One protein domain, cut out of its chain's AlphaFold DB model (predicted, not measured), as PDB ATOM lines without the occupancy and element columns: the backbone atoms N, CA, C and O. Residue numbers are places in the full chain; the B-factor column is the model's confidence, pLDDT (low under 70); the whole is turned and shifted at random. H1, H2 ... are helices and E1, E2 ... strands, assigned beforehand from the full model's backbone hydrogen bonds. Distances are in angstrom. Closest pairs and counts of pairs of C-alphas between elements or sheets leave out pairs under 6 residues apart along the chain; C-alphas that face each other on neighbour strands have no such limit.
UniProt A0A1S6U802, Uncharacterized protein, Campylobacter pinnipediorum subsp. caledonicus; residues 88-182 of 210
ATOM      1  N   ASP A  88     129.045  78.443 108.419       90.06
ATOM      2  CA  ASP A  88     128.057  77.851 109.335       90.06
ATOM      3  C   ASP A  88     128.029  78.574 110.686       90.06
ATOM      4  O   ASP A  88     126.953  78.890 111.200       90.06
ATOM      5  N   ASP A  89     129.206  78.919 111.217       87.19
ATOM      6  CA  ASP A  89     129.340  79.688 112.458       87.19
ATOM      7  C   ASP A  89     128.721  81.082 112.305       87.19
ATOM      8  O   ASP A  89     128.015  81.563 113.192       87.19
ATOM      9  N   MET A  90     128.935  81.716 111.146       90.69
ATOM     10  CA  MET A  90     128.323  83.003 110.824       90.69
ATOM     11  C   MET A  90     126.796  82.884 110.718       90.69
ATOM     12  O   MET A  90     126.079  83.740 111.224       90.69
ATOM     13  N   ILE A  91     126.278  81.830 110.080       91.25
ATOM     14  CA  ILE A  91     124.833  81.599 109.951       91.25
ATOM     15  C   ILE A  91     124.202  81.407 111.330       91.25
ATOM     16  O   ILE A  91     123.177  82.028 111.615       91.25
ATOM     17  N   ALA A  92     124.804  80.574 112.183       88.69
ATOM     18  CA  ALA A  92     124.335  80.350 113.546       88.69
ATOM     19  C   ALA A  92     124.300  81.666 114.335       88.69
ATOM     20  O   ALA A  92     123.263  82.020 114.898       88.69
ATOM     21  N   TYR A  93     125.385  82.440 114.264       87.44
ATOM     22  CA  TYR A  93     125.473  83.763 114.872       87.44
ATOM     23  C   TYR A  93     124.374  84.712 114.373       87.44
ATOM     24  O   TYR A  93     123.657  85.303 115.178       87.44
ATOM     25  N   CYS A  94     124.181  84.833 113.055       89.56
ATOM     26  CA  CYS A  94     123.168  85.719 112.479       89.56
ATOM     27  C   CYS A  94     121.752  85.345 112.938       89.56
ATOM     28  O   CYS A  94     120.956  86.228 113.252       89.56
ATOM     29  N   LYS A  95     121.436  84.047 113.000       89.69
ATOM     30  CA  LYS A  95     120.119  83.560 113.433       89.69
ATOM     31  C   LYS A  95     119.834  83.829 114.904       89.69
ATOM     32  O   LYS A  95     118.686  84.075 115.262       89.69
ATOM     33  N   GLU A  96     120.859  83.755 115.744       84.69
ATOM     34  CA  GLU A  96     120.715  83.925 117.185       84.69
ATOM     35  C   GLU A  96     120.727  85.403 117.592       84.69
ATOM     36  O   GLU A  96     119.851  85.850 118.332       84.69
ATOM     37  N   VAL A  97     121.684  86.174 117.070       85.00
ATOM     38  CA  VAL A  97     121.925  87.565 117.481       85.00
ATOM     39  C   VAL A  97     120.955  88.543 116.832       85.00
ATOM     40  O   VAL A  97     120.505  89.469 117.499       85.00
ATOM     41  N   TYR A  98     120.597  88.338 115.561       87.38
ATOM     42  CA  TYR A  98     119.708  89.250 114.827       87.38
ATOM     43  C   TYR A  98     118.251  88.786 114.822       87.38
ATOM     44  O   TYR A  98     117.465  89.224 113.989       87.38
ATOM     45  N   LYS A  99     117.856  87.903 115.743       87.62
ATOM     46  CA  LYS A  99     116.480  87.408 115.843       87.62
ATOM     47  C   LYS A  99     115.483  88.561 116.049       87.62
ATOM     48  O   LYS A  99     115.566  89.291 117.033       87.62
ATOM     49  N   ASN A 100     114.511  88.681 115.141       85.88
ATOM     50  CA  ASN A 100     113.560  89.801 114.999       85.88
ATOM     51  C   ASN A 100     114.184  91.161 114.631       85.88
ATOM     52  O   ASN A 100     113.486  92.182 114.589       85.88
ATOM     53  N   GLU A 101     115.472  91.192 114.315       87.88
ATOM     54  CA  GLU A 101     116.204  92.389 113.921       87.88
ATOM     55  C   GLU A 101     116.531  92.372 112.426       87.88
ATOM     56  O   GLU A 101     116.522  91.340 111.746       87.88
ATOM     57  N   GLU A 102     116.784  93.562 111.891       88.88
ATOM     58  CA  GLU A 102     117.276  93.723 110.528       88.88
ATOM     59  C   GLU A 102     118.736  93.256 110.463       88.88
ATOM     60  O   GLU A 102     119.580  93.686 111.251       88.88
ATOM     61  N   LEU A 103     119.024  92.347 109.533       88.56
ATOM     62  CA  LEU A 103     120.327  91.708 109.403       88.56
ATOM     63  C   LEU A 103     121.252  92.508 108.497       88.56
ATOM     64  O   LEU A 103     122.406  92.739 108.838       88.56
ATOM     65  N   CYS A 104     120.776  92.887 107.315       86.38
ATOM     66  CA  CYS A 104     121.594  93.593 106.340       86.38
ATOM     67  C   CYS A 104     120.749  94.285 105.278       86.38
ATOM     68  O   CYS A 104     119.622  93.881 104.989       86.38
ATOM     69  N   SER A 105     121.356  95.275 104.635       80.50
ATOM     70  CA  SER A 105     120.919  95.804 103.345       80.50
ATOM     71  C   SER A 105     122.018  95.582 102.311       80.50
ATOM     72  O   SER A 105     123.189  95.845 102.617       80.50
ATOM     73  N   GLY A 106     121.689  95.158 101.091       65.75
ATOM     74  CA  GLY A 106     122.691  95.178 100.026       65.75
ATOM     75  C   GLY A 106     123.073  96.610  99.656       65.75
ATOM     76  O   GLY A 106     122.274  97.542  99.756       65.75
ATOM     77  N   CYS A 107     124.333  96.799  99.274       57.94
ATOM     78  CA  CYS A 107     124.839  98.088  98.820       57.94
ATOM     79  C   CYS A 107     124.833  98.105  97.283       57.94
ATOM     80  O   CYS A 107     125.477  97.232  96.694       57.94
ATOM     81  N   PRO A 108     124.180  99.086  96.635       56.00
ATOM     82  CA  PRO A 108     124.184  99.196  95.178       56.00
ATOM     83  C   PRO A 108     125.614  99.263  94.636       56.00
ATOM     84  O   PRO A 108     126.445 100.002  95.176       56.00
ATOM     85  N   GLY A 109     125.918  98.476  93.602       53.59
ATOM     86  CA  GLY A 109     127.209  98.512  92.908       53.59
ATOM     87  C   GLY A 109     128.409  97.938  93.676       53.59
ATOM     88  O   GLY A 109     129.535  98.021  93.187       53.59
ATOM     89  N   LYS A 110     128.211  97.338  94.860       55.44
ATOM     90  CA  LYS A 110     129.267  96.640  95.624       55.44
ATOM     91  C   LYS A 110     128.951  95.157  95.812       55.44
ATOM     92  O   LYS A 110     128.836  94.670  96.931       55.44
ATOM     93  N   GLY A 111     128.818  94.444  94.695       49.97
ATOM     94  CA  GLY A 111     128.816  92.975  94.673       49.97
ATOM     95  C   GLY A 111     127.564  92.303  95.242       49.97
ATOM     96  O   GLY A 111     127.560  91.088  95.421       49.97
ATOM     97  N   GLY A 112     126.494  93.058  95.505       50.75
ATOM     98  CA  GLY A 112     125.177  92.467  95.669       50.75
ATOM     99  C   GLY A 112     124.733  91.947  94.312       50.75
ATOM    100  O   GLY A 112     124.526  92.728  93.393       50.75
ATOM    101  N   ASN A 113     124.615  90.628  94.160       54.25
ATOM    102  CA  ASN A 113     123.830  90.055  93.069       54.25
ATOM    103  C   ASN A 113     122.491  90.818  93.042       54.25
ATOM    104  O   ASN A 113     121.949  90.998  94.131       54.25
ATOM    105  N   GLY A 114     122.008  91.302  91.890       58.56
ATOM    106  CA  GLY A 114     120.969  92.355  91.777       58.56
ATOM    107  C   GLY A 114     119.723  92.207  92.673       58.56
ATOM    108  O   GLY A 114     119.054  93.185  92.970       58.56
ATOM    109  N   PHE A 115     119.464  91.002  93.183       63.03
ATOM    110  CA  PHE A 115     118.529  90.691  94.265       63.03
ATOM    111  C   PHE A 115     118.764  91.427  95.603       63.03
ATOM    112  O   PHE A 115     117.810  91.820  96.266       63.03
ATOM    113  N   LEU A 116     120.014  91.566  96.053       65.06
ATOM    114  CA  LEU A 116     120.342  92.194  97.339       65.06
ATOM    115  C   LEU A 116     120.333  93.720  97.256       65.06
ATOM    116  O   LEU A 116     120.275  94.388  98.289       65.06
ATOM    117  N   GLU A 117     120.426  94.278  96.052       66.94
ATOM    118  CA  GLU A 117     120.434  95.720  95.869       66.94
ATOM    119  C   GLU A 117     119.095  96.300  96.337       66.94
ATOM    120  O   GLU A 117     118.028  95.833  95.957       66.94
ATOM    121  N   PHE A 118     119.159  97.310  97.208       65.44
ATOM    122  CA  PHE A 118     117.992  98.036  97.735       65.44
ATOM    123  C   PHE A 118     117.043  97.235  98.644       65.44
ATOM    124  O   PHE A 118     116.070  97.795  99.148       65.44
ATOM    125  N   VAL A 119     117.344  95.969  98.934       76.75
ATOM    126  CA  VAL A 119     116.524  95.129  99.812       76.75
ATOM    127  C   VAL A 119     117.072  95.130 101.238       76.75
ATOM    128  O   VAL A 119     118.271  94.959 101.465       76.75
ATOM    129  N   VAL A 120     116.176  95.281 102.218       85.44
ATOM    130  CA  VAL A 120     116.476  95.058 103.638       85.44
ATOM    131  C   VAL A 120     116.036  93.651 104.021       85.44
ATOM    132  O   VAL A 120     114.859  93.301 103.911       85.44
ATOM    133  N   ILE A 121     116.987  92.853 104.498       88.94
ATOM    134  CA  ILE A 121     116.759  91.490 104.968       88.94
ATOM    135  C   ILE A 121     116.671  91.490 106.490       88.94
ATOM    136  O   ILE A 121     117.533  92.039 107.178       88.94
ATOM    137  N   ARG A 122     115.639  90.836 107.017       90.69
ATOM    138  CA  ARG A 122     115.377  90.663 108.447       90.69
ATOM    139  C   ARG A 122     115.423  89.194 108.830       90.69
ATOM    140  O   ARG A 122     115.066  88.341 108.020       90.69
ATOM    141  N   VAL A 123     115.813  88.897 110.066       90.56
ATOM    142  CA  VAL A 123     115.665  87.550 110.628       90.56
ATOM    143  C   VAL A 123     114.384  87.484 111.450       90.56
ATOM    144  O   VAL A 123     114.157  88.314 112.328       90.56
ATOM    145  N   ASP A 124     113.540  86.499 111.174       88.56
ATOM    146  CA  ASP A 124     112.334  86.227 111.955       88.56
ATOM    147  C   ASP A 124     112.651  85.498 113.275       88.56
ATOM    148  O   ASP A 124     113.777  85.060 113.521       88.56
ATOM    149  N   ASN A 125     111.632  85.299 114.107       85.94
ATOM    150  CA  ASN A 125     111.702  84.556 115.359       85.94
ATOM    151  C   ASN A 125     112.283  83.142 115.191       85.94
ATOM    152  O   ASN A 125     112.996  82.658 116.070       85.94
ATOM    153  N   ASP A 126     112.025  82.490 114.061       85.12
ATOM    154  CA  ASP A 126     112.510  81.135 113.782       85.12
ATOM    155  C   ASP A 126     113.920  81.104 113.166       85.12
ATOM    156  O   ASP A 126     114.409  80.048 112.765       85.12
ATOM    157  N   GLY A 127     114.594  82.253 113.049       83.69
ATOM    158  CA  GLY A 127     115.897  82.330 112.384       83.69
ATOM    159  C   GLY A 127     115.800  82.277 110.854       83.69
ATOM    160  O   GLY A 127     116.779  81.957 110.180       83.69
ATOM    161  N   VAL A 128     114.615  82.534 110.293       89.25
ATOM    162  CA  VAL A 128     114.359  82.525 108.846       89.25
ATOM    163  C   VAL A 128     114.547  83.928 108.279       89.25
ATOM    164  O   VAL A 128     114.065  84.898 108.861       89.25
ATOM    165  N   LEU A 129     115.222  84.040 107.131       89.19
ATOM    166  CA  LEU A 129     115.401  85.319 106.449       89.19
ATOM    167  C   LEU A 129     114.112  85.744 105.739       89.19
ATOM    168  O   LEU A 129     113.476  84.952 105.034       89.19
ATOM    169  N   ARG A 130     113.746  87.013 105.910       88.69
ATOM    170  CA  ARG A 130     112.596  87.642 105.261       88.69
ATOM    171  C   ARG A 130     112.985  88.960 104.608       88.69
ATOM    172  O   ARG A 130     113.805  89.705 105.143       88.69
ATOM    173  N   ASN A 131     112.371  89.245 103.469       87.06
ATOM    174  CA  ASN A 131     112.487  90.514 102.773       87.06
ATOM    175  C   ASN A 131     111.499  91.514 103.390       87.06
ATOM    176  O   ASN A 131     110.288  91.338 103.279       87.06
ATOM    177  N   SER A 132     112.016  92.566 104.027       83.50
ATOM    178  CA  SER A 132     111.198  93.586 104.695       83.50
ATOM    179  C   SER A 132     110.448  94.517 103.733       83.50
ATOM    180  O   SER A 132     109.605  95.290 104.180       83.50
ATOM    181  N   PHE A 133     110.763  94.493 102.434       77.19
ATOM    182  CA  PHE A 133     110.128  95.349 101.430       77.19
ATOM    183  C   PHE A 133     108.836  94.744 100.873       77.19
ATOM    184  O   PHE A 133     107.889  95.469 100.582       77.19
ATOM    185  N   VAL A 134     108.778  93.415 100.749       77.19
ATOM    186  CA  VAL A 134     107.606  92.714 100.212       77.19
ATOM    187  C   VAL A 134     106.779  92.159 101.364       77.19
ATOM    188  O   VAL A 134     107.220  91.274 102.101       77.19
ATOM    189  N   VAL A 135     105.563  92.678 101.515       81.44
ATOM    190  CA  VAL A 135     104.584  92.203 102.494       81.44
ATOM    191  C   VAL A 135     103.563  91.340 101.760       81.44
ATOM    192  O   VAL A 135     102.996  91.760 100.757       81.44
ATOM    193  N   THR A 136     103.367  90.115 102.238       79.38
ATOM    194  CA  THR A 136     102.332  89.205 101.727       79.38
ATOM    195  C   THR A 136     100.940  89.661 102.166       79.38
ATOM    196  O   THR A 136     100.813  90.413 103.132       79.38
ATOM    197  N   ASP A 137      99.891  89.138 101.532       74.88
ATOM    198  CA  ASP A 137      98.488  89.471 101.846       74.88
ATOM    199  C   ASP A 137      98.116  89.250 103.326       74.88
ATOM    200  O   ASP A 137      97.229  89.903 103.865       74.88
ATOM    201  N   ASN A 138      98.854  88.377 104.018       78.44
ATOM    202  CA  ASN A 138      98.688  88.085 105.443       78.44
ATOM    203  C   ASN A 138      99.394  89.097 106.370       78.44
ATOM    204  O   ASN A 138      99.489  88.862 107.574       78.44
ATOM    205  N   GLY A 139      99.959  90.182 105.832       74.75
ATOM    206  CA  GLY A 139     100.700  91.189 106.594       74.75
ATOM    207  C   GLY A 139     102.093  90.739 107.054       74.75
ATOM    208  O   GLY A 139     102.714  91.404 107.880       74.75
ATOM    209  N   VAL A 140     102.600  89.612 106.538       80.62
ATOM    210  CA  VAL A 140     103.909  89.048 106.909       80.62
ATOM    211  C   VAL A 140     104.928  89.299 105.802       80.62
ATOM    212  O   VAL A 140     104.623  89.131 104.621       80.62
ATOM    213  N   TYR A 141     106.158  89.644 106.180       84.00
ATOM    214  CA  TYR A 141     107.269  89.801 105.241       84.00
ATOM    215  C   TYR A 141     107.556  88.513 104.461       84.00
ATOM    216  O   TYR A 141     107.565  87.410 105.030       84.00
ATOM    217  N   GLN A 142     107.817  88.663 103.163       86.50
ATOM    218  CA  GLN A 142     108.079  87.546 102.265       86.50
ATOM    219  C   GLN A 142     109.298  86.752 102.744       86.50
ATOM    220  O   GLN A 142     110.372  87.304 102.988       86.50
ATOM    221  N   ARG A 143     109.122  85.440 102.901       89.12
ATOM    222  CA  ARG A 143     110.202  84.513 103.241       89.12
ATOM    223  C   ARG A 143     111.100  84.299 102.026       89.12
ATOM    224  O   ARG A 143     110.580  84.072 100.939       89.12
ATOM    225  N   LEU A 144     112.412  84.306 102.249       87.56
ATOM    226  CA  LEU A 144     113.381  83.964 101.212       87.56
ATOM    227  C   LEU A 144     113.367  82.458 100.933       87.56
ATOM    228  O   LEU A 144     113.241  81.639 101.854       87.56
ATOM    229  N   ASP A 145     113.536  82.097  99.667       87.19
ATOM    230  CA  ASP A 145     113.737  80.712  99.263       87.19
ATOM    231  C   ASP A 145     115.142  80.202  99.664       87.19
ATOM    232  O   ASP A 145     115.968  80.917 100.246       87.19
ATOM    233  N   ALA A 146     115.424  78.924  99.402       87.19
ATOM    234  CA  ALA A 146     116.709  78.324  99.756       87.19
ATOM    235  C   ALA A 146     117.894  78.911  98.961       87.19
ATOM    236  O   ALA A 146     118.997  79.024  99.502       87.19
ATOM    237  N   ASN A 147     117.676  79.295  97.702       87.00
ATOM    238  CA  ASN A 147     118.707  79.846  96.827       87.00
ATOM    239  C   ASN A 147     119.039  81.286  97.232       87.00
ATOM    240  O   ASN A 147     120.205  81.608  97.456       87.00
ATOM    241  N   GLU A 148     118.020  82.120  97.410       85.75
ATOM    242  CA  GLU A 148     118.091  83.484  97.924       85.75
ATOM    243  C   GLU A 148     118.780  83.510  99.287       85.75
ATOM    244  O   GLU A 148     119.733  84.260  99.489       85.75
ATOM    245  N   THR A 149     118.373  82.627 100.206       88.50
ATOM    246  CA  THR A 149     118.999  82.512 101.532       88.50
ATOM    247  C   THR A 149     120.499  82.217 101.424       88.50
ATOM    248  O   THR A 149     121.306  82.833 102.124       88.50
ATOM    249  N   ASN A 150     120.898  81.306 100.531       87.81
ATOM    250  CA  ASN A 150     122.306  80.973 100.300       87.81
ATOM    251  C   ASN A 150     123.079  82.160  99.700       87.81
ATOM    252  O   ASN A 150     124.185  82.459 100.145       87.81
ATOM    253  N   ILE A 151     122.480  82.884  98.750       86.50
ATOM    254  CA  ILE A 151     123.060  84.101  98.163       86.50
ATOM    255  C   ILE A 151     123.312  85.156  99.246       86.50
ATOM    256  O   ILE A 151     124.413  85.706  99.306       86.50
ATOM    257  N   VAL A 152     122.339  85.402 100.133       87.88
ATOM    258  CA  VAL A 152     122.489  86.375 101.229       87.88
ATOM    259  C   VAL A 152     123.629  85.978 102.160       87.88
ATOM    260  O   VAL A 152     124.503  86.796 102.445       87.88
ATOM    261  N   TYR A 153     123.669  84.723 102.614       90.56
ATOM    262  CA  TYR A 153     124.725  84.292 103.527       90.56
ATOM    263  C   TYR A 153     126.105  84.259 102.869       90.56
ATOM    264  O   TYR A 153     127.077  84.639 103.513       90.56
ATOM    265  N   ARG A 154     126.223  83.895 101.590       88.81
ATOM    266  CA  ARG A 154     127.503  83.998 100.870       88.81
ATOM    267  C   ARG A 154     127.982  85.441 100.777       88.81
ATOM    268  O   ARG A 154     129.123  85.724 101.130       88.81
ATOM    269  N   TYR A 155     127.093  86.359 100.399       87.00
ATOM    270  CA  TYR A 155     127.413  87.783 100.350       87.00
ATOM    271  C   TYR A 155     127.886  88.311 101.709       87.00
ATOM    272  O   TYR A 155     128.898  89.009 101.775       87.00
ATOM    273  N   LEU A 156     127.192  87.958 102.797       88.12
ATOM    274  CA  LEU A 156     127.589  88.353 104.150       88.12
ATOM    275  C   LEU A 156     128.901  87.706 104.588       88.12
ATOM    276  O   LEU A 156     129.666  88.333 105.312       88.12
ATOM    277  N   PHE A 157     129.191  86.489 104.137       89.31
ATOM    278  CA  PHE A 157     130.441  85.815 104.464       89.31
ATOM    279  C   PHE A 157     131.657  86.473 103.803       89.31
ATOM    280  O   PHE A 157     132.726  86.539 104.418       89.31
ATOM    281  N   ASP A 158     131.487  87.003 102.592       86.50
ATOM    282  CA  ASP A 158     132.512  87.790 101.904       86.50
ATOM    283  C   ASP A 158     132.578  89.231 102.436       86.50
ATOM    284  O   ASP A 158     133.655  89.815 102.533       86.50
ATOM    285  N   ASN A 159     131.441  89.781 102.871       84.88
ATOM    286  CA  ASN A 159     131.300  91.153 103.360       84.88
ATOM    287  C   ASN A 159     130.888  91.200 104.838       84.88
ATOM    288  O   ASN A 159     129.941  91.895 105.200       84.88
ATOM    289  N   GLN A 160     131.607  90.496 105.719       85.88
ATOM    290  CA  GLN A 160     131.205  90.346 107.133       85.88
ATOM    291  C   GLN A 160     131.051  91.683 107.867       85.88
ATOM    292  O   GLN A 160     130.222  91.825 108.761       85.88
ATOM    293  N   HIS A 161     131.788  92.704 107.432       83.94
ATOM    294  CA  HIS A 161     131.686  94.074 107.929       83.94
ATOM    295  C   HIS A 161     130.334  94.763 107.652       83.94
ATOM    296  O   HIS A 161     130.115  95.862 108.170       83.94
ATOM    297  N   MET A 162     129.468  94.167 106.825       83.44
ATOM    298  CA  MET A 162     128.116  94.636 106.494       83.44
ATOM    299  C   MET A 162     127.023  93.991 107.356       83.44
ATOM    300  O   MET A 162     125.878  94.440 107.306       83.44
ATOM    301  N   ILE A 163     127.349  92.969 108.154       87.44
ATOM    302  CA  ILE A 163     126.397  92.343 109.079       87.44
ATOM    303  C   ILE A 163     125.925  93.398 110.094       87.44
ATOM    304  O   ILE A 163     126.729  94.115 110.687       87.44
ATOM    305  N   GLY A 164     124.610  93.534 110.251       82.88
ATOM    306  CA  GLY A 164     123.949  94.519 111.107       82.88
ATOM    307  C   GLY A 164     123.930  95.951 110.580       82.88
ATOM    308  O   GLY A 164     123.359  96.824 111.231       82.88
ATOM    309  N   LYS A 165     124.521  96.224 109.410       83.25
ATOM    310  CA  LYS A 165     124.524  97.566 108.817       83.25
ATOM    311  C   LYS A 165     123.384  97.699 107.819       83.25
ATOM    312  O   LYS A 165     123.402  97.089 106.750       83.25
ATOM    313  N   ILE A 166     122.419  98.546 108.165       83.25
ATOM    314  CA  ILE A 166     121.293  98.886 107.295       83.25
ATOM    315  C   ILE A 166     121.520 100.271 106.701       83.25
ATOM    316  O   ILE A 166     121.607 101.272 107.412       83.25
ATOM    317  N   LYS A 167     121.590 100.328 105.377       77.69
ATOM    318  CA  LYS A 167     121.529 101.553 104.590       77.69
ATOM    319  C   LYS A 167     120.169 101.605 103.919       77.69
ATOM    320  O   LYS A 167     119.903 100.860 102.981       77.69
ATOM    321  N   ARG A 168     119.313 102.496 104.411       74.81
ATOM    322  CA  ARG A 168     118.086 102.869 103.709       74.81
ATOM    323  C   ARG A 168     118.441 103.976 102.732       74.81
ATOM    324  O   ARG A 168     119.059 104.961 103.126       74.81
ATOM    325  N   ILE A 169     118.095 103.771 101.473       70.56
ATOM    326  CA  ILE A 169     118.314 104.737 100.403       70.56
ATOM    327  C   ILE A 169     116.980 105.438 100.166       70.56
ATOM    328  O   ILE A 169     115.927 104.802 100.218       70.56
ATOM    329  N   SER A 170     117.016 106.753  99.968       68.00
ATOM    330  CA  SER A 170     115.807 107.513  99.647       68.00
ATOM    331  C   SER A 170     115.322 107.205  98.226       68.00
ATOM    332  O   SER A 170     116.113 106.855  97.352       68.00
ATOM    333  N   GLU A 171     114.031 107.390  97.953       66.62
ATOM    334  CA  GLU A 171     113.459 107.196  96.610       66.62
ATOM    335  C   GLU A 171     114.164 108.056  95.541       66.62
ATOM    336  O   GLU A 171     114.409 107.608  94.422       66.62
ATOM    337  N   GLN A 172     114.591 109.268  95.910       64.81
ATOM    338  CA  GLN A 172     115.337 110.171  95.028       64.81
ATOM    339  C   GLN A 172     116.737 109.640  94.690       64.81
ATOM    340  O   GLN A 172     117.212 109.797  93.565       64.81
ATOM    341  N   GLU A 173     117.420 109.026  95.654       67.44
ATOM    342  CA  GLU A 173     118.722 108.395  95.429       67.44
ATOM    343  C   GLU A 173     118.590 107.086  94.654       67.44
ATOM    344  O   GLU A 173     119.425 106.825  93.790       67.44
ATOM    345  N   PHE A 174     117.533 106.309  94.907       67.31
ATOM    346  CA  PHE A 174     117.192 105.131  94.114       67.31
ATOM    347  C   PHE A 174     117.021 105.516  92.644       67.31
ATOM    348  O   PHE A 174     117.751 105.013  91.797       67.31
ATOM    349  N   ALA A 175     116.162 106.502  92.359       65.62
ATOM    350  CA  ALA A 175     115.963 107.025  91.011       65.62
ATOM    351  C   ALA A 175     117.297 107.438  90.365       65.62
ATOM    352  O   ALA A 175     117.619 106.996  89.267       65.62
ATOM    353  N   ARG A 176     118.132 108.222  91.059       67.56
ATOM    354  CA  ARG A 176     119.440 108.656  90.532       67.56
ATOM    355  C   ARG A 176     120.393 107.501  90.221       67.56
ATOM    356  O   ARG A 176     121.180 107.619  89.285       67.56
ATOM    357  N   LEU A 177     120.381 106.434  91.016       66.69
ATOM    358  CA  LEU A 177     121.248 105.274  90.812       66.69
ATOM    359  C   LEU A 177     120.761 104.408  89.646       66.69
ATOM    360  O   LEU A 177     121.591 103.980  88.848       66.69
ATOM    361  N   THR A 178     119.447 104.229  89.502       63.91
ATOM    362  CA  THR A 178     118.842 103.505  88.376       63.91
ATOM    363  C   THR A 178     119.040 104.268  87.061       63.91
ATOM    364  O   THR A 178     119.569 103.713  86.103       63.91
ATOM    365  N   TYR A 179     118.765 105.579  87.037       60.31
ATOM    366  CA  TYR A 179     118.931 106.406  85.832       60.31
ATOM    367  C   TYR A 179     120.399 106.584  85.400       60.31
ATOM    368  O   TYR A 179     120.665 106.749  84.216       60.31
ATOM    369  N   LYS A 180     121.378 106.504  86.318       55.62
ATOM    370  CA  LYS A 180     122.811 106.480  85.956       55.62
ATOM    371  C   LYS A 180     123.262 105.162  85.324       55.62
ATOM    372  O   LYS A 180     124.263 105.156  84.616       55.62
ATOM    373  N   GLN A 181     122.581 104.051  85.603       52.34
ATOM    374  CA  GLN A 181     122.864 102.764  84.957       52.34
ATOM    375  C   GLN A 181     122.213 102.659  83.569       52.34
ATOM    376  O   GLN A 181     122.706 101.910  82.728       52.34
ATOM    377  N   GLU A 182     121.148 103.428  83.325       46.78
ATOM    378  CA  GLU A 182     120.448 103.523  82.038       46.78
ATOM    379  C   GLU A 182     121.034 104.562  81.072       46.78
ATOM    380  O   GLU A 182     120.579 104.637  79.929       46.78
TER     381      GLU A 182
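What this domain is: This is residues 88 to 182 of the 210 residues of an uncharacterized protein of Campylobacter pinnipediorum subsp. caledonicus (UniProt A0A1S6U802). A small twisted sheet of four strands, E1 to E4, makes the core, and two helices, H1 and H2, set nearly at right angles to each other, pack on it. After H2 a long link runs alongside E1 with residues 163 to 166 and leads to H3, a third helix that lies away from the sheet and from the other two helices. The printed part has 95 residues with three named helices and four named strands, in the order H1 E1 E2 E3 E4 H2 H3; the sheet's order is E1 - E2 - E3 - E4, all antiparallel. The class is mixed, helices and strands; the whole is compact, with a radius of gyration of the C-alphas of 13.4 A and spans of 38 by 34 by 21 A.

How they stand to each other: H1, residues 88 to 97, is on the sheet of E1, residues 102 to 105, E2, residues 120 to 123, E3, residues 129 to 135, and E4, residues 141 to 143. Its closest C-alphas to E2 are those of Lys 95 and Val 123, 6.6 A apart. The strands form a meander, each the antiparallel neighbour of the one before. E1 and E2 are a hairpin, with N 103 and O 121 within hydrogen-bond range at 2.8 A. E2 and E3 are a hairpin, with N 130 and O 122 at 2.8 A. E3 and E4 are a hairpin, with N 131 and O 142 at 2.8 A. From edge to edge the strands' lines turn by 100 degrees. H2, residues 146 to 158, is on the sheet at a height of 10.3 A, over E1 and only just over E3, on which 3 of its C-alphas fall. On the local plane its line stands at 78 degrees to E1, across the strands. H1 and H2, on one face of the sheet, make two layers with it. They are close but not clearly touching, about perpendicular at 83 degrees; their closest C-alphas, of Ile 91 and Tyr 153, are 7.0 A apart. H3, residues 171 to 181, is not on the sheet and is apart from H1 and H2. Every O i to N i+4 pair is within hydrogen-bond range in H1, H2 and H3.

Where its parts are: H1 begins at C-alpha 88, (128.057, 77.851, 109.335), and is 14.1 A long. E3, the longest strand, measures 13.4 A. H2 measures 18.5 A from C-alpha 146, (116.709, 78.324, 99.756). H3 measures 15.6 A and ends at C-alpha 181, (122.864, 102.764, 84.957).

The domain as a whole: The two C-alphas farthest apart, of Glu 96 and Glu 182, are 40.2 A apart. The printed part has no cut. The links E1 to E2 and H2 to H3 are long. The mean pLDDT of the printed part is 78.6; residues 106 to 118 and 170 to 182 are under 70.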